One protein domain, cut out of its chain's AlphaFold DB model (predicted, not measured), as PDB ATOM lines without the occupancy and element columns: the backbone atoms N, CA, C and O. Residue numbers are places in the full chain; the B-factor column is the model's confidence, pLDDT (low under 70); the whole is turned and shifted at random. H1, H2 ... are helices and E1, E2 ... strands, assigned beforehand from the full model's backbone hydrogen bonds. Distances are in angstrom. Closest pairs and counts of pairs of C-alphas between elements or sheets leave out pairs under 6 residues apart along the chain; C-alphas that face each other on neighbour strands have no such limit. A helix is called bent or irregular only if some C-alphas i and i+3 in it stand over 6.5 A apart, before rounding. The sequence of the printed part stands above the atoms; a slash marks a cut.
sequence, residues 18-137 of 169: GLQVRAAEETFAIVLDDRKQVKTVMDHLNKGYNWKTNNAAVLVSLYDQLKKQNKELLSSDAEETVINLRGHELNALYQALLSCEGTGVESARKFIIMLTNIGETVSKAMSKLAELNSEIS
ATOM      1  N   GLY A  18      53.101  70.788  96.694       91.25
ATOM      2  CA  GLY A  18      53.066  72.036  97.452       91.25
ATOM      3  C   GLY A  18      53.578  71.887  98.888       91.25
ATOM      4  O   GLY A  18      54.299  72.759  99.382       91.25
ATOM      5  N   LEU A  19      53.242  70.784  99.564       89.81
ATOM      6  CA  LEU A  19      53.736  70.493 100.912       89.81
ATOM      7  C   LEU A  19      55.238  70.192 100.921       89.81
ATOM      8  O   LEU A  19      55.934  70.663 101.820       89.81
ATOM      9  N   GLN A  20      55.754  69.473  99.922       86.69
ATOM     10  CA  GLN A  20      57.188  69.194  99.793       86.69
ATOM     11  C   GLN A  20      58.003  70.474  99.583       86.69
ATOM     12  O   GLN A  20      59.018  70.669 100.254       86.69
ATOM     13  N   VAL A  21      57.540  71.372  98.702       90.19
ATOM     14  CA  VAL A  21      58.184  72.678  98.490       90.19
ATOM     15  C   VAL A  21      58.170  73.488  99.781       90.19
ATOM     16  O   VAL A  21      59.218  73.964 100.215       90.19
ATOM     17  N   ARG A  22      57.012  73.575 100.452       88.12
ATOM     18  CA  ARG A  22      56.900  74.283 101.732       88.12
ATOM     19  C   ARG A  22      57.869  73.719 102.767       88.12
ATOM     20  O   ARG A  22      58.623  74.480 103.351       88.12
ATOM     21  N   ALA A  23      57.912  72.403 102.955       85.50
ATOM     22  CA  ALA A  23      58.816  71.771 103.916       85.50
ATOM     23  C   ALA A  23      60.305  72.030 103.608       85.50
ATOM     24  O   ALA A  23      61.116  72.126 104.532       85.50
ATOM     25  N   ALA A  24      60.675  72.155 102.329       84.56
ATOM     26  CA  ALA A  24      62.046  72.434 101.907       84.56
ATOM     27  C   ALA A  24      62.452  73.910 102.071       84.56
ATOM     28  O   ALA A  24      63.618  74.201 102.365       84.56
ATOM     29  N   GLU A  25      61.512  74.830 101.862       87.44
ATOM     30  CA  GLU A  25      61.747  76.278 101.880       87.44
ATOM     31  C   GLU A  25      61.447  76.933 103.232       87.44
ATOM     32  O   GLU A  25      61.919  78.042 103.474       87.44
ATOM     33  N   GLU A  26      60.717  76.257 104.124       89.50
ATOM     34  CA  GLU A  26      60.361  76.781 105.443       89.50
ATOM     35  C   GLU A  26      61.618  77.198 106.221       89.50
ATOM     36  O   GLU A  26      62.542  76.408 106.465       89.50
ATOM     37  N   THR A  27      61.640  78.464 106.635       91.50
ATOM     38  CA  THR A  27      62.707  79.029 107.458       91.50
ATOM     39  C   THR A  27      62.196  79.380 108.841       91.50
ATOM     40  O   THR A  27      61.099  79.910 108.994       91.50
ATOM     41  N   PHE A  28      63.043  79.174 109.841       91.12
ATOM     42  CA  PHE A  28      62.742  79.449 111.235       91.12
ATOM     43  C   PHE A  28      63.594  80.613 111.726       91.12
ATOM     44  O   PHE A  28      64.817  80.615 111.551       91.12
ATOM     45  N   ALA A  29      62.929  81.593 112.334       91.06
ATOM     46  CA  ALA A  29      63.559  82.780 112.885       91.06
ATOM     47  C   ALA A  29      64.203  82.470 114.243       91.06
ATOM     48  O   ALA A  29      63.530  82.022 115.171       91.06
ATOM     49  N   ILE A  30      65.498  82.749 114.363       89.25
ATOM     50  CA  ILE A  30      66.243  82.755 115.621       89.25
ATOM     51  C   ILE A  30      66.542  84.207 115.969       89.25
ATOM     52  O   ILE A  30      67.151  84.928 115.175       89.25
ATOM     53  N   VAL A  31      66.171  84.601 117.182       87.00
ATOM     54  CA  VAL A  31      66.549  85.891 117.758       87.00
ATOM     55  C   VAL A  31      67.854  85.723 118.531       87.00
ATOM     56  O   VAL A  31      67.978  84.845 119.386       87.00
ATOM     57  N   LEU A  32      68.832  86.558 118.204       84.12
ATOM     58  CA  LEU A  32      70.121  86.646 118.880       84.12
ATOM     59  C   LEU A  32      70.208  87.966 119.649       84.12
ATOM     60  O   LEU A  32      69.669  88.985 119.217       84.12
ATOM     61  N   ASP A  33      70.918  87.951 120.774       80.94
ATOM     62  CA  ASP A  33      71.014  89.112 121.669       80.94
ATOM     63  C   ASP A  33      71.909  90.217 121.087       80.94
ATOM     64  O   ASP A  33      71.741  91.396 121.386       80.94
ATOM     65  N   ASP A  34      72.904  89.839 120.281       81.69
ATOM     66  CA  ASP A  34      73.863  90.765 119.674       81.69
ATOM     67  C   ASP A  34      74.271  90.259 118.285       81.69
ATOM     68  O   ASP A  34      74.604  89.086 118.104       81.69
ATOM     69  N   ARG A  35      74.364  91.170 117.311       81.62
ATOM     70  CA  ARG A  35      74.932  90.928 115.973       81.62
ATOM     71  C   ARG A  35      76.312  90.268 116.034       81.62
ATOM     72  O   ARG A  35      76.662  89.467 115.168       81.62
ATOM     73  N   LYS A  36      77.105  90.549 117.073       84.75
ATOM     74  CA  LYS A  36      78.406  89.895 117.289       84.75
ATOM     75  C   LYS A  36      78.287  88.386 117.496       84.75
ATOM     76  O   LYS A  36      79.207  87.679 117.094       84.75
ATOM     77  N   GLN A  37      77.179  87.888 118.055       84.06
ATOM     78  CA  GLN A  37      76.955  86.451 118.231       84.06
ATOM     79  C   GLN A  37      76.927  85.730 116.881       84.06
ATOM     80  O   GLN A  37      77.552  84.681 116.763       84.06
ATOM     81  N   VAL A  38      76.330  86.321 115.836       88.44
ATOM     82  CA  VAL A  38      76.343  85.745 114.475       88.44
ATOM     83  C   VAL A  38      77.779  85.516 114.006       88.44
ATOM     84  O   VAL A  38      78.126  84.434 113.538       88.44
ATOM     85  N   LYS A  39      78.648  86.515 114.195       88.69
ATOM     86  CA  LYS A  39      80.064  86.408 113.831       88.69
ATOM     87  C   LYS A  39      80.799  85.358 114.667       88.69
ATOM     88  O   LYS A  39      81.565  84.584 114.107       88.69
ATOM     89  N   THR A  40      80.553  85.303 115.974       87.25
ATOM     90  CA  THR A  40      81.144  84.284 116.856       87.25
ATOM     91  C   THR A  40      80.751  82.872 116.429       87.25
ATOM     92  O   THR A  40      81.612  81.998 116.353       87.25
ATOM     93  N   VAL A  41      79.478  82.655 116.088       88.81
ATOM     94  CA  VAL A  41      78.992  81.379 115.553       88.81
ATOM     95  C   VAL A  41      79.697  81.047 114.240       88.81
ATOM     96  O   VAL A  41      80.218  79.946 114.093       88.81
ATOM     97  N   MET A  42      79.781  81.994 113.303       91.44
ATOM     98  CA  MET A  42      80.492  81.790 112.036       91.44
ATOM     99  C   MET A  42      81.970  81.427 112.244       91.44
ATOM    100  O   MET A  42      82.476  80.517 111.590       91.44
ATOM    101  N   ASP A  43      82.664  82.117 113.150       90.81
ATOM    102  CA  ASP A  43      84.065  81.832 113.469       90.81
ATOM    103  C   ASP A  43      84.228  80.425 114.065       90.81
ATOM    104  O   ASP A  43      85.168  79.716 113.700       90.81
ATOM    105  N   HIS A  44      83.292  79.994 114.918       87.88
ATOM    106  CA  HIS A  44      83.259  78.629 115.449       87.88
ATOM    107  C   HIS A  44      83.030  77.588 114.349       87.88
ATOM    108  O   HIS A  44      83.791  76.631 114.254       87.88
ATOM    109  N   LEU A  45      82.066  77.799 113.449       90.44
ATOM    110  CA  LEU A  45      81.829  76.891 112.317       90.44
ATOM    111  C   LEU A  45      83.055  76.759 111.403       90.44
ATOM    112  O   LEU A  45      83.327  75.680 110.887       90.44
ATOM    113  N   ASN A  46      83.801  77.848 111.216       89.50
ATOM    114  CA  ASN A  46      84.956  77.885 110.322       89.50
ATOM    115  C   ASN A  46      86.242  77.318 110.953       89.50
ATOM    116  O   ASN A  46      87.086  76.781 110.241       89.50
ATOM    117  N   LYS A  47      86.433  77.478 112.271       86.88
ATOM    118  CA  LYS A  47      87.706  77.147 112.947       86.88
ATOM    119  C   LYS A  47      87.588  76.111 114.060       86.88
ATOM    120  O   LYS A  47      88.569  75.430 114.337       86.88
ATOM    121  N   GLY A  48      86.445  76.046 114.733       79.12
ATOM    122  CA  GLY A  48      86.222  75.227 115.928       79.12
ATOM    123  C   GLY A  48      85.388  73.969 115.688       79.12
ATOM    124  O   GLY A  48      85.371  73.087 116.542       79.12
ATOM    125  N   TYR A  49      84.711  73.853 114.543       87.38
ATOM    126  CA  TYR A  49      83.870  72.701 114.236       87.38
ATOM    127  C   TYR A  49      84.582  71.672 113.351       87.38
ATOM    128  O   TYR A  49      85.033  71.969 112.244       87.38
ATOM    129  N   ASN A  50      84.625  70.423 113.819       88.19
ATOM    130  CA  ASN A  50      85.135  69.296 113.044       88.19
ATOM    131  C   ASN A  50      84.027  68.716 112.159       88.19
ATOM    132  O   ASN A  50      83.011  68.227 112.657       88.19
ATOM    133  N   TRP A  51      84.241  68.711 110.844       91.50
ATOM    134  CA  TRP A  51      83.290  68.171 109.875       91.50
ATOM    135  C   TRP A  51      83.701  66.787 109.355       91.50
ATOM    136  O   TRP A  51      84.852  66.365 109.437       91.50
ATOM    137  N   LYS A  52      82.720  66.067 108.817       90.44
ATOM    138  CA  LYS A  52      82.847  64.782 108.125       90.44
ATOM    139  C   LYS A  52      82.195  64.908 106.750       90.44
ATOM    140  O   LYS A  52      81.325  65.746 106.538       90.44
ATOM    141  N   THR A  53      82.562  64.052 105.801       91.12
ATOM    142  CA  THR A  53      82.026  64.128 104.428       91.12
ATOM    143  C   THR A  53      80.493  64.143 104.381       91.12
ATOM    144  O   THR A  53      79.910  64.835 103.553       91.12
ATOM    145  N   ASN A  54      79.828  63.437 105.299       88.81
ATOM    146  CA  ASN A  54      78.368  63.349 105.351       88.81
ATOM    147  C   ASN A  54      77.660  64.621 105.857       88.81
ATOM    148  O   ASN A  54      76.475  64.776 105.580       88.81
ATOM    149  N   ASN A  55      78.338  65.513 106.589       88.12
ATOM    150  CA  ASN A  55      77.749  66.762 107.092       88.12
ATOM    151  C   ASN A  55      78.341  68.024 106.440       88.12
ATOM    152  O   ASN A  55      77.816  69.116 106.654       88.12
ATOM    153  N   ALA A  56      79.379  67.879 105.611       90.75
ATOM    154  CA  ALA A  56      80.086  68.990 104.979       90.75
ATOM    155  C   ALA A  56      79.161  69.908 104.163       90.75
ATOM    156  O   ALA A  56      79.213  71.124 104.319       90.75
ATOM    157  N   ALA A  57      78.280  69.337 103.335       93.12
ATOM    158  CA  ALA A  57      77.372  70.123 102.494       93.12
ATOM    159  C   ALA A  57      76.418  70.999 103.326       93.12
ATOM    160  O   ALA A  57      76.232  72.179 103.033       93.12
ATOM    161  N   VAL A  58      75.863  70.435 104.401       91.75
ATOM    162  CA  VAL A  58      74.955  71.152 105.306       91.75
ATOM    163  C   VAL A  58      75.702  72.242 106.074       91.75
ATOM    164  O   VAL A  58      75.188  73.347 106.225       91.75
ATOM    165  N   LEU A  59      76.931  71.959 106.518       92.94
ATOM    166  CA  LEU A  59      77.771  72.932 107.211       92.94
ATOM    167  C   LEU A  59      78.108  74.139 106.324       92.94
ATOM    168  O   LEU A  59      78.013  75.276 106.783       92.94
ATOM    169  N   VAL A  60      78.471  73.899 105.060       94.31
ATOM    170  CA  VAL A  60      78.742  74.969 104.088       94.31
ATOM    171  C   VAL A  60      77.485  75.806 103.851       94.31
ATOM    172  O   VAL A  60      77.556  77.027 103.951       94.31
ATOM    173  N   SER A  61      76.328  75.162 103.639       94.06
ATOM    174  CA  SER A  61      75.044  75.864 103.473       94.06
ATOM    175  C   SER A  61      74.732  76.770 104.666       94.06
ATOM    176  O   SER A  61      74.423  77.945 104.486       94.06
ATOM    177  N   LEU A  62      74.879  76.251 105.891       94.56
ATOM    178  CA  LEU A  62      74.684  77.027 107.113       94.56
ATOM    179  C   LEU A  62      75.627  78.235 107.165       94.56
ATOM    180  O   LEU A  62      75.186  79.354 107.428       94.56
ATOM    181  N   TYR A  63      76.922  78.025 106.921       95.00
ATOM    182  CA  TYR A  63      77.908  79.099 106.983       95.00
ATOM    183  C   TYR A  63      77.626  80.200 105.953       95.00
ATOM    184  O   TYR A  63      77.658  81.385 106.295       95.00
ATOM    185  N   ASP A  64      77.311  79.830 104.713       95.50
ATOM    186  CA  ASP A  64      77.007  80.786 103.649       95.50
ATOM    187  C   ASP A  64      75.727  81.574 103.943       95.50
ATOM    188  O   ASP A  64      75.690  82.795 103.756       95.50
ATOM    189  N   GLN A  65      74.709  80.909 104.491       94.50
ATOM    190  CA  GLN A  65      73.455  81.544 104.879       94.50
ATOM    191  C   GLN A  65      73.643  82.524 106.049       94.50
ATOM    192  O   GLN A  65      73.122  83.643 106.007       94.50
ATOM    193  N   LEU A  66      74.440  82.159 107.060       93.88
ATOM    194  CA  LEU A  66      74.819  83.069 108.149       93.88
ATOM    195  C   LEU A  66      75.639  84.251 107.629       93.88
ATOM    196  O   LEU A  66      75.394  85.391 108.013       93.88
ATOM    197  N   LYS A  67      76.585  84.008 106.717       94.69
ATOM    198  CA  LYS A  67      77.415  85.056 106.114       94.69
ATOM    199  C   LYS A  67      76.581  86.061 105.324       94.69
ATOM    200  O   LYS A  67      76.828  87.264 105.430       94.69
ATOM    201  N   LYS A  68      75.607  85.578 104.547       94.50
ATOM    202  CA  LYS A  68      74.663  86.412 103.796       94.50
ATOM    203  C   LYS A  68      73.859  87.305 104.742       94.50
ATOM    204  O   LYS A  68      73.921  88.525 104.617       94.50
ATOM    205  N   GLN A  69      73.190  86.711 105.726       93.44
ATOM    206  CA  GLN A  69      72.332  87.451 106.655       93.44
ATOM    207  C   GLN A  69      73.119  88.385 107.572       93.44
ATOM    208  O   GLN A  69      72.684  89.499 107.832       93.44
ATOM    209  N   ASN A  70      74.325  88.003 107.998       91.31
ATOM    210  CA  ASN A  70      75.204  88.894 108.751       91.31
ATOM    211  C   ASN A  70      75.541  90.161 107.948       91.31
ATOM    212  O   ASN A  70      75.560  91.258 108.497       91.31
ATOM    213  N   LYS A  71      75.779  90.034 106.636       91.19
ATOM    214  CA  LYS A  71      76.004  91.194 105.764       91.19
ATOM    215  C   LYS A  71      74.759  92.082 105.675       91.19
ATOM    216  O   LYS A  71      74.898  93.297 105.751       91.19
ATOM    217  N   GLU A  72      73.577  91.482 105.540       90.31
ATOM    218  CA  GLU A  72      72.292  92.196 105.492       90.31
ATOM    219  C   GLU A  72      72.016  92.947 106.805       90.31
ATOM    220  O   GLU A  72      71.704  94.138 106.773       90.31
ATOM    221  N   LEU A  73      72.237  92.295 107.949       88.00
ATOM    222  CA  LEU A  73      72.126  92.892 109.282       88.00
ATOM    223  C   LEU A  73      73.102  94.056 109.466       88.00
ATOM    224  O   LEU A  73      72.730  95.087 110.007       88.00
ATOM    225  N   LEU A  74      74.347  93.937 108.997       85.56
ATOM    226  CA  LEU A  74      75.320  95.034 109.067       85.56
ATOM    227  C   LEU A  74      74.926  96.243 108.211       85.56
ATOM    228  O   LEU A  74      75.327  97.358 108.530       85.56
ATOM    229  N   SER A  75      74.167  96.027 107.136       85.62
ATOM    230  CA  SER A  75      73.640  97.096 106.283       85.62
ATOM    231  C   SER A  75      72.282  97.645 106.727       85.62
ATOM    232  O   SER A  75      71.799  98.586 106.105       85.62
ATOM    233  N   SER A  76      71.661  97.068 107.759       83.94
ATOM    234  CA  SER A  76      70.343  97.478 108.241       83.94
ATOM    235  C   SER A  76      70.413  98.186 109.597       83.94
ATOM    236  O   SER A  76      71.245  97.870 110.456       83.94
ATOM    237  N   ASP A  77      69.461  99.091 109.821       80.25
ATOM    238  CA  ASP A  77      69.218  99.749 111.112       80.25
ATOM    239  C   ASP A  77      68.285  98.921 112.021       80.25
ATOM    240  O   ASP A  77      67.656  99.451 112.930       80.25
ATOM    241  N   ALA A  78      68.157  97.611 111.773       78.00
ATOM    242  CA  ALA A  78      67.274  96.746 112.551       78.00
ATOM    243  C   ALA A  78      67.706  96.672 114.029       78.00
ATOM    244  O   ALA A  78      68.849  96.318 114.324       78.00
ATOM    245  N   GLU A  79      66.793  96.966 114.954       77.00
ATOM    246  CA  GLU A  79      67.064  96.886 116.398       77.00
ATOM    247  C   GLU A  79      67.299  95.438 116.857       77.00
ATOM    248  O   GLU A  79      68.156  95.184 117.702       77.00
ATOM    249  N   GLU A  80      66.595  94.478 116.252       82.12
ATOM    250  CA  GLU A  80      66.707  93.057 116.576       82.12
ATOM    251  C   GLU A  80      67.664  92.316 115.633       82.12
ATOM    252  O   GLU A  80      67.694  92.533 114.419       82.12
ATOM    253  N   THR A  81      68.436  91.383 116.197       86.50
ATOM    254  CA  THR A  81      69.317  90.498 115.425       86.50
ATOM    255  C   THR A  81      68.589  89.191 115.147       86.50
ATOM    256  O   THR A  81      68.672  88.249 115.930       86.50
ATOM    257  N   VAL A  82      67.876  89.132 114.025       89.88
ATOM    258  CA  VAL A  82      67.135  87.933 113.613       89.88
ATOM    259  C   VAL A  82      67.844  87.243 112.454       89.88
ATOM    260  O   VAL A  82      68.217  87.892 111.477       89.88
ATOM    261  N   ILE A  83      68.011  85.924 112.553       91.38
ATOM    262  CA  ILE A  83      68.478  85.071 111.452       91.38
ATOM    263  C   ILE A  83      67.421  84.018 111.113       91.38
ATOM    264  O   ILE A  83      66.808  83.432 111.997       91.38
ATOM    265  N   ASN A  84      67.227  83.757 109.828       92.69
ATOM    266  CA  ASN A  84      66.282  82.784 109.297       92.69
ATOM    267  C   ASN A  84      67.042  81.610 108.685       92.69
ATOM    268  O   ASN A  84      67.832  81.791 107.753       92.69
ATOM    269  N   LEU A  85      66.813  80.409 109.205       92.69
ATOM    270  CA  LEU A  85      67.494  79.193 108.756       92.69
ATOM    271  C   LEU A  85      66.490  78.101 108.412       92.69
ATOM    272  O   LEU A  85      65.466  77.957 109.079       92.69
ATOM    273  N   ARG A  86      66.809  77.294 107.404       91.94
ATOM    274  CA  ARG A  86      66.028  76.097 107.071       91.94
ATOM    275  C   ARG A  86      66.268  75.001 108.101       91.94
ATOM    276  O   ARG A  86      67.300  74.982 108.770       91.94
ATOM    277  N   GLY A  87      65.364  74.026 108.181       88.12
ATOM    278  CA  GLY A  87      65.431  72.950 109.182       88.12
ATOM    279  C   GLY A  87      66.785  72.239 109.294       88.12
ATOM    280  O   GLY A  87      67.301  72.037 110.393       88.12
ATOM    281  N   HIS A  88      67.399  71.896 108.160       87.25
ATOM    282  CA  HIS A  88      68.693  71.208 108.133       87.25
ATOM    283  C   HIS A  88      69.857  72.104 108.594       87.25
ATOM    284  O   HIS A  88      70.752  71.632 109.294       87.25
ATOM    285  N   GLU A  89      69.826  73.396 108.256       91.88
ATOM    286  CA  GLU A  89      70.807  74.395 108.704       91.88
ATOM    287  C   GLU A  89      70.675  74.638 110.211       91.88
ATOM    288  O   GLU A  89      71.670  74.693 110.927       91.88
ATOM    289  N   LEU A  90      69.437  74.713 110.700       90.88
ATOM    290  CA  LEU A  90      69.104  74.904 112.107       90.88
ATOM    291  C   LEU A  90      69.604  73.734 112.972       90.88
ATOM    292  O   LEU A  90      70.225  73.939 114.014       90.88
ATOM    293  N   ASN A  91      69.393  72.497 112.511       87.88
ATOM    294  CA  ASN A  91      69.927  71.313 113.179       87.88
ATOM    295  C   ASN A  91      71.466  71.310 113.176       87.88
ATOM    296  O   ASN A  91      72.085  71.032 114.201       87.88
ATOM    297  N   ALA A  92      72.099  71.662 112.054       90.50
ATOM    298  CA  ALA A  92      73.555  71.761 111.989       90.50
ATOM    299  C   ALA A  92      74.113  72.833 112.934       90.50
ATOM    300  O   ALA A  92      75.122  72.589 113.595       90.50
ATOM    301  N   LEU A  93      73.430  73.976 113.060       91.12
ATOM    302  CA  LEU A  93      73.786  75.023 114.011       91.12
ATOM    303  C   LEU A  93      73.745  74.491 115.444       91.12
ATOM    304  O   LEU A  93      74.712  74.654 116.185       91.12
ATOM    305  N   TYR A  94      72.669  73.803 115.823       89.75
ATOM    306  CA  TYR A  94      72.543  73.208 117.152       89.75
ATOM    307  C   TYR A  94      73.673  72.215 117.456       89.75
ATOM    308  O   TYR A  94      74.334  72.322 118.489       89.75
ATOM    309  N   GLN A  95      73.961  71.298 116.527       88.81
ATOM    310  CA  GLN A  95      75.047  70.324 116.684       88.81
ATOM    311  C   GLN A  95      76.423  70.990 116.778       88.81
ATOM    312  O   GLN A  95      77.267  70.552 117.558       88.81
ATOM    313  N   ALA A  96      76.657  72.058 116.014       88.88
ATOM    314  CA  ALA A  96      77.907  72.801 116.079       88.88
ATOM    315  C   ALA A  96      78.095  73.527 117.411       88.88
ATOM    316  O   ALA A  96      79.205  73.564 117.942       88.88
ATOM    317  N   LEU A  97      77.021  74.077 117.980       87.19
ATOM    318  CA  LEU A  97      77.091  74.753 119.271       87.19
ATOM    319  C   LEU A  97      77.328  73.777 120.427       87.19
ATOM    320  O   LEU A  97      78.068  74.110 121.349       87.19
ATOM    321  N   LEU A  98      76.778  72.561 120.362       87.44
ATOM    322  CA  LEU A  98      77.029  71.525 121.370       87.44
ATOM    323  C   LEU A  98      78.503  71.107 121.460       87.44
ATOM    324  O   LEU A  98      78.948  70.684 122.523       87.44
ATOM    325  N   SER A  99      79.262  71.228 120.369       84.69
ATOM    326  CA  SER A  99      80.692  70.907 120.343       84.69
ATOM    327  C   SER A  99      81.594  72.119 120.599       84.69
ATOM    328  O   SER A  99      82.785  72.060 120.301       84.69
ATOM    329  N   CYS A 100      81.046  73.250 121.054       83.19
ATOM    330  CA  CYS A 100      81.842  74.440 121.331       83.19
ATOM    331  C   CYS A 100      82.620  74.289 122.639       83.19
ATOM    332  O   CYS A 100      82.051  74.003 123.691       83.19
ATOM    333  N   GLU A 101      83.920  74.561 122.580       82.44
ATOM    334  CA  GLU A 101      84.804  74.592 123.743       82.44
ATOM    335  C   GLU A 101      85.216  76.037 124.049       82.44
ATOM    336  O   GLU A 101      85.383  76.865 123.152       82.44
ATOM    337  N   GLY A 102      85.377  76.364 125.330       83.50
ATOM    338  CA  GLY A 102      85.740  77.708 125.768       83.50
ATOM    339  C   GLY A 102      86.226  77.734 127.212       83.50
ATOM    340  O   GLY A 102      86.181  76.734 127.924       83.50
ATOM    341  N   THR A 103      86.700  78.897 127.655       87.31
ATOM    342  CA  THR A 103      87.204  79.106 129.018       87.31
ATOM    343  C   THR A 103      86.467  80.254 129.708       87.31
ATOM    344  O   THR A 103      86.012  81.204 129.068       87.31
ATOM    345  N   GLY A 104      86.349  80.171 131.036       91.50
ATOM    346  CA  GLY A 104      85.714  81.200 131.865       91.50
ATOM    347  C   GLY A 104      84.192  81.053 132.004       91.50
ATOM    348  O   GLY A 104      83.462  80.828 131.040       91.50
ATOM    349  N   VAL A 105      83.699  81.228 133.233       90.69
ATOM    350  CA  VAL A 105      82.294  80.964 133.600       90.69
ATOM    351  C   VAL A 105      81.314  81.947 132.952       90.69
ATOM    352  O   VAL A 105      80.239  81.544 132.522       90.69
ATOM    353  N   GLU A 106      81.674  83.224 132.817       87.50
ATOM    354  CA  GLU A 106      80.779  84.226 132.213       87.50
ATOM    355  C   GLU A 106      80.640  84.063 130.693       87.50
ATOM    356  O   GLU A 106      79.568  84.293 130.135       87.50
ATOM    357  N   SER A 107      81.701  83.605 130.025       83.50
ATOM    358  CA  SER A 107      81.649  83.182 128.620       83.50
ATOM    359  C   SER A 107      80.703  81.988 128.459       83.50
ATOM    360  O   SER A 107      79.768  82.038 127.658       83.50
ATOM    361  N   ALA A 108      80.875  80.965 129.305       87.56
ATOM    362  CA  ALA A 108      80.009  79.791 129.321       87.56
ATOM    363  C   ALA A 108      78.537  80.159 129.577       87.56
ATOM    364  O   ALA A 108      77.655  79.665 128.882       87.56
ATOM    365  N   ARG A 109      78.254  81.081 130.509       88.44
ATOM    366  CA  ARG A 109      76.890  81.555 130.795       88.44
ATOM    367  C   ARG A 109      76.221  82.152 129.559       88.44
ATOM    368  O   ARG A 109      75.101  81.769 129.233       88.44
ATOM    369  N   LYS A 110      76.906  83.067 128.867       83.12
ATOM    370  CA  LYS A 110      76.389  83.683 127.634       83.12
ATOM    371  C   LYS A 110      76.123  82.633 126.560       83.12
ATOM    372  O   LYS A 110      75.095  82.682 125.894       83.12
ATOM    373  N   PHE A 111      77.025  81.664 126.432       83.94
ATOM    374  CA  PHE A 111      76.879  80.591 125.460       83.94
ATOM    375  C   PHE A 111      75.686  79.674 125.767       83.94
ATOM    376  O   PHE A 111      74.938  79.335 124.858       83.94
ATOM    377  N   ILE A 112      75.453  79.322 127.036       87.38
ATOM    378  CA  ILE A 112      74.301  78.503 127.450       87.38
ATOM    379  C   ILE A 112      72.968  79.212 127.184       87.38
ATOM    380  O   ILE A 112      72.021  78.567 126.738       87.38
ATOM    381  N   ILE A 113      72.889  80.525 127.417       86.19
ATOM    382  CA  ILE A 113      71.691  81.318 127.091       86.19
ATOM    383  C   ILE A 113      71.427  81.267 125.581       86.19
ATOM    384  O   ILE A 113      70.332  80.901 125.160       86.19
ATOM    385  N   MET A 114      72.456  81.524 124.768       84.62
ATOM    386  CA  MET A 114      72.355  81.447 123.310       84.62
ATOM    387  C   MET A 114      71.941  80.043 122.837       84.62
ATOM    388  O   MET A 114      71.039  79.906 122.013       84.62
ATOM    389  N   LEU A 115      72.550  78.990 123.393       87.62
ATOM    390  CA  LEU A 115      72.213  77.599 123.086       87.62
ATOM    391  C   LEU A 115      70.773  77.254 123.485       87.62
ATOM    392  O   LEU A 115      70.130  76.481 122.785       87.62
ATOM    393  N   THR A 116      70.256  77.828 124.572       88.12
ATOM    394  CA  THR A 116      68.876  77.610 125.029       88.12
ATOM    395  C   THR A 116      67.876  78.243 124.065       88.12
ATOM    396  O   THR A 116      66.957  77.561 123.616       88.12
ATOM    397  N   ASN A 117      68.098  79.498 123.664       83.88
ATOM    398  CA  ASN A 117      67.238  80.190 122.696       83.88
ATOM    399  C   ASN A 117      67.223  79.463 121.339       83.88
ATOM    400  O   ASN A 117      66.173  79.253 120.724       83.88
ATOM    401  N   ILE A 118      68.399  79.018 120.885       86.88
ATOM    402  CA  ILE A 118      68.529  78.243 119.648       86.88
ATOM    403  C   ILE A 118      67.886  76.865 119.810       86.88
ATOM    404  O   ILE A 118      67.155  76.439 118.923       86.88
ATOM    405  N   GLY A 119      68.095  76.183 120.936       86.75
ATOM    406  CA  GLY A 119      67.524  74.865 121.217       86.75
ATOM    407  C   GLY A 119      65.994  74.868 121.259       86.75
ATOM    408  O   GLY A 119      65.363  73.956 120.722       86.75
ATOM    409  N   GLU A 120      65.379  75.910 121.824       88.00
ATOM    410  CA  GLU A 120      63.923  76.087 121.798       88.00
ATOM    411  C   GLU A 120      63.416  76.272 120.362       88.00
ATOM    412  O   GLU A 120      62.471  75.600 119.939       88.00
ATOM    413  N   THR A 121      64.083  77.134 119.589       86.88
ATOM    414  CA  THR A 121      63.748  77.371 118.179       86.88
ATOM    415  C   THR A 121      63.896  76.091 117.355       86.88
ATOM    416  O   THR A 121      63.027  75.764 116.553       86.88
ATOM    417  N   VAL A 122      64.952  75.313 117.608       85.56
ATOM    418  CA  VAL A 122      65.196  74.008 116.982       85.56
ATOM    419  C   VAL A 122      64.114  73.007 117.330       85.56
ATOM    420  O   VAL A 122      63.599  72.350 116.431       85.56
ATOM    421  N   SER A 123      63.720  72.918 118.595       86.62
ATOM    422  CA  SER A 123      62.654  72.007 119.015       86.62
ATOM    423  C   SER A 123      61.344  72.338 118.301       86.62
ATOM    424  O   SER A 123      60.731  71.458 117.701       86.62
ATOM    425  N   LYS A 124      60.964  73.624 118.272       88.81
ATOM    426  CA  LYS A 124      59.767  74.102 117.562       88.81
ATOM    427  C   LYS A 124      59.834  73.797 116.064       88.81
ATOM    428  O   LYS A 124      58.875  73.276 115.498       88.81
ATOM    429  N   ALA A 125      60.972  74.078 115.436       87.19
ATOM    430  CA  ALA A 125      61.187  73.824 114.018       87.19
ATOM    431  C   ALA A 125      61.094  72.335 113.672       87.19
ATOM    432  O   ALA A 125      60.428  71.959 112.711       87.19
ATOM    433  N   MET A 126      61.724  71.473 114.476       85.12
ATOM    434  CA  MET A 126      61.691  70.025 114.273       85.12
ATOM    435  C   MET A 126      60.285  69.458 114.462       85.12
ATOM    436  O   MET A 126      59.874  68.621 113.663       85.12
ATOM    437  N   SER A 127      59.520  69.938 115.448       89.44
ATOM    438  CA  SER A 127      58.108  69.562 115.599       89.44
ATOM    439  C   SER A 127      57.288  69.959 114.371       89.44
ATOM    440  O   SER A 127      56.574  69.122 113.825       89.44
ATOM    441  N   LYS A 128      57.448  71.192 113.875       89.38
ATOM    442  CA  LYS A 128      56.717  71.662 112.690       89.38
ATOM    443  C   LYS A 128      57.080  70.881 111.426       89.38
ATOM    444  O   LYS A 128      56.203  70.551 110.634       89.38
ATOM    445  N   LEU A 129      58.358  70.557 111.237       86.81
ATOM    446  CA  LEU A 129      58.807  69.732 110.114       86.81
ATOM    447  C   LEU A 129      58.329  68.283 110.240       86.81
ATOM    448  O   LEU A 129      58.008  67.667 109.230       86.81
ATOM    449  N   ALA A 130      58.257  67.734 111.454       87.56
ATOM    450  CA  ALA A 130      57.695  66.408 111.684       87.56
ATOM    451  C   ALA A 130      56.200  66.360 111.337       87.56
ATOM    452  O   ALA A 130      55.775  65.425 110.664       87.56
ATOM    453  N   GLU A 131      55.430  67.385 111.719       91.69
ATOM    454  CA  GLU A 131      54.028  67.538 111.307       91.69
ATOM    455  C   GLU A 131      53.899  67.586 109.780       91.69
ATOM    456  O   GLU A 131      53.168  66.784 109.207       91.69
ATOM    457  N   LEU A 132      54.669  68.454 109.110       88.69
ATOM    458  CA  LEU A 132      54.654  68.563 107.646       88.69
ATOM    459  C   LEU A 132      55.018  67.237 106.966       88.69
ATOM    460  O   LEU A 132      54.376  66.842 105.999       88.69
ATOM    461  N   ASN A 133      56.013  66.517 107.486       87.31
ATOM    462  CA  ASN A 133      56.392  65.207 106.957       87.31
ATOM    463  C   ASN A 133      55.298  64.150 107.179       87.31
ATOM    464  O   ASN A 133      55.105  63.296 106.313       87.31
ATOM    465  N   SER A 134      54.567  64.213 108.297       92.50
ATOM    466  CA  SER A 134      53.401  63.356 108.535       92.50
ATOM    467  C   SER A 134      52.300  63.640 107.516       92.50
ATOM    468  O   SER A 134      51.822  62.715 106.867       92.50
ATOM    469  N   GLU A 135      51.968  64.916 107.293       91.88
ATOM    470  CA  GLU A 135      50.964  65.334 106.306       91.88
ATOM    471  C   GLU A 135      51.339  64.903 104.876       91.88
ATOM    472  O   GLU A 135      50.486  64.444 104.110       91.88
ATOM    473  N   ILE A 136      52.622  65.011 104.505       89.75
ATOM    474  CA  ILE A 136      53.139  64.531 103.213       89.75
ATOM    475  C   ILE A 136      52.976  63.010 103.107       89.75
ATOM    476  O   ILE A 136      52.496  62.510 102.089       89.75
ATOM    477  N   SER A 137      53.341  62.268 104.156       89.69
ATOM    478  CA  SER A 137      53.218  60.809 104.180       89.69
ATOM    479  C   SER A 137      51.763  60.345 104.088       89.69
ATOM    480  O   SER A 137      51.476  59.383 103.378       89.69
TER     481      SER A 137
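AT A GLANCE: This is residues 18 to 137 of the 169 residues of an uncharacterized protein of Flavobacteriaceae bacterium (UniProt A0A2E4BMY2). A small two-stranded sheet, E1 and E2, and the helix H4 that runs on from E2 make a middle layer, with the long helix H5 over one side of it and the helical hairpin H2 and H3 on the other. H5 makes the longest axis, and the short first helix H1 sits beside its last residues, far from the middle. The printed part has 120 residues, with five named helices and two named strands in the order H1, E1, H2, H3, E2, H4, H5; the class is mostly helix, and E1 and E2 are antiparallel. The whole is compact, with a radius of gyration of the C-alphas of 14.8 A and spans of 47 by 36 by 23 A.

HOW THE PARTS SIT: H1, residues 18 to 25, touches H5, residues 105 to 137, with residues 129 to 136 of H5 alone; the closest C-alphas, of Leu 19 and Ile 136, are 6.4 A apart, and the tilt is shallow at 17 degrees, opposite ways. E1, residues 27 to 32, is the antiparallel neighbour of E2, residues 81 to 86, at 151 degrees; N 30 and O 83 are within hydrogen-bond range at 2.8 A, as are N 85 and O 28 at 3.1 A. The closest C-alphas of E1 and H5, of Ile 30 and Thr 121, are 6.5 A apart. H2, residues 35 to 47, and H3, residues 53 to 74, form a helical hairpin at a shallow tilt of 27 degrees, closest at the C-alphas of Met 42 and Tyr 63, 6.3 A. The closest C-alphas of H3 and E2, of Gln 69 and Ile 83, are 6.6 A apart. H4, residues 87 to 98, is the hub: it touches H3 about perpendicular at 86 degrees, with Leu 62 and Glu 89 closest at 4.9 A between C-alphas. H4 and H2 only just touch, with 3 pairs of C-alphas within 8 A, the closest being Leu 45 and Ala 96 at 6.8 A. H4 and H5 form a helical hairpin at a shallow tilt of 28 degrees, closest at the C-alphas of Leu 90 and Val 122, 6.3 A. H3 and H5 are apart. Every O i to N i+4 pair is within hydrogen-bond range in H1, H4 and H5, against 8 of 9 in H2 and 16 of 18 in H3.

IN THESE COORDINATES: H1 begins at C-alpha 18 (53.066, 72.036, 97.452). E1 is 15.6 A long, E2 17.0 A, H2 19.0 A and H4 16.9 A. H3 is 32.0 A long and irregular: C-alphas 54 and 57 are 7.4 A apart. H5 is 46.0 A long and ends at C-alpha 137 (53.218, 60.809, 104.180).

THE WHOLE: The C-alphas farthest apart, of Gly 18 and Gly 104, are 48.3 A from each other. The printed part has no cut and no long link. The mean pLDDT of the printed part is 88.3, and no printed residue is under 70.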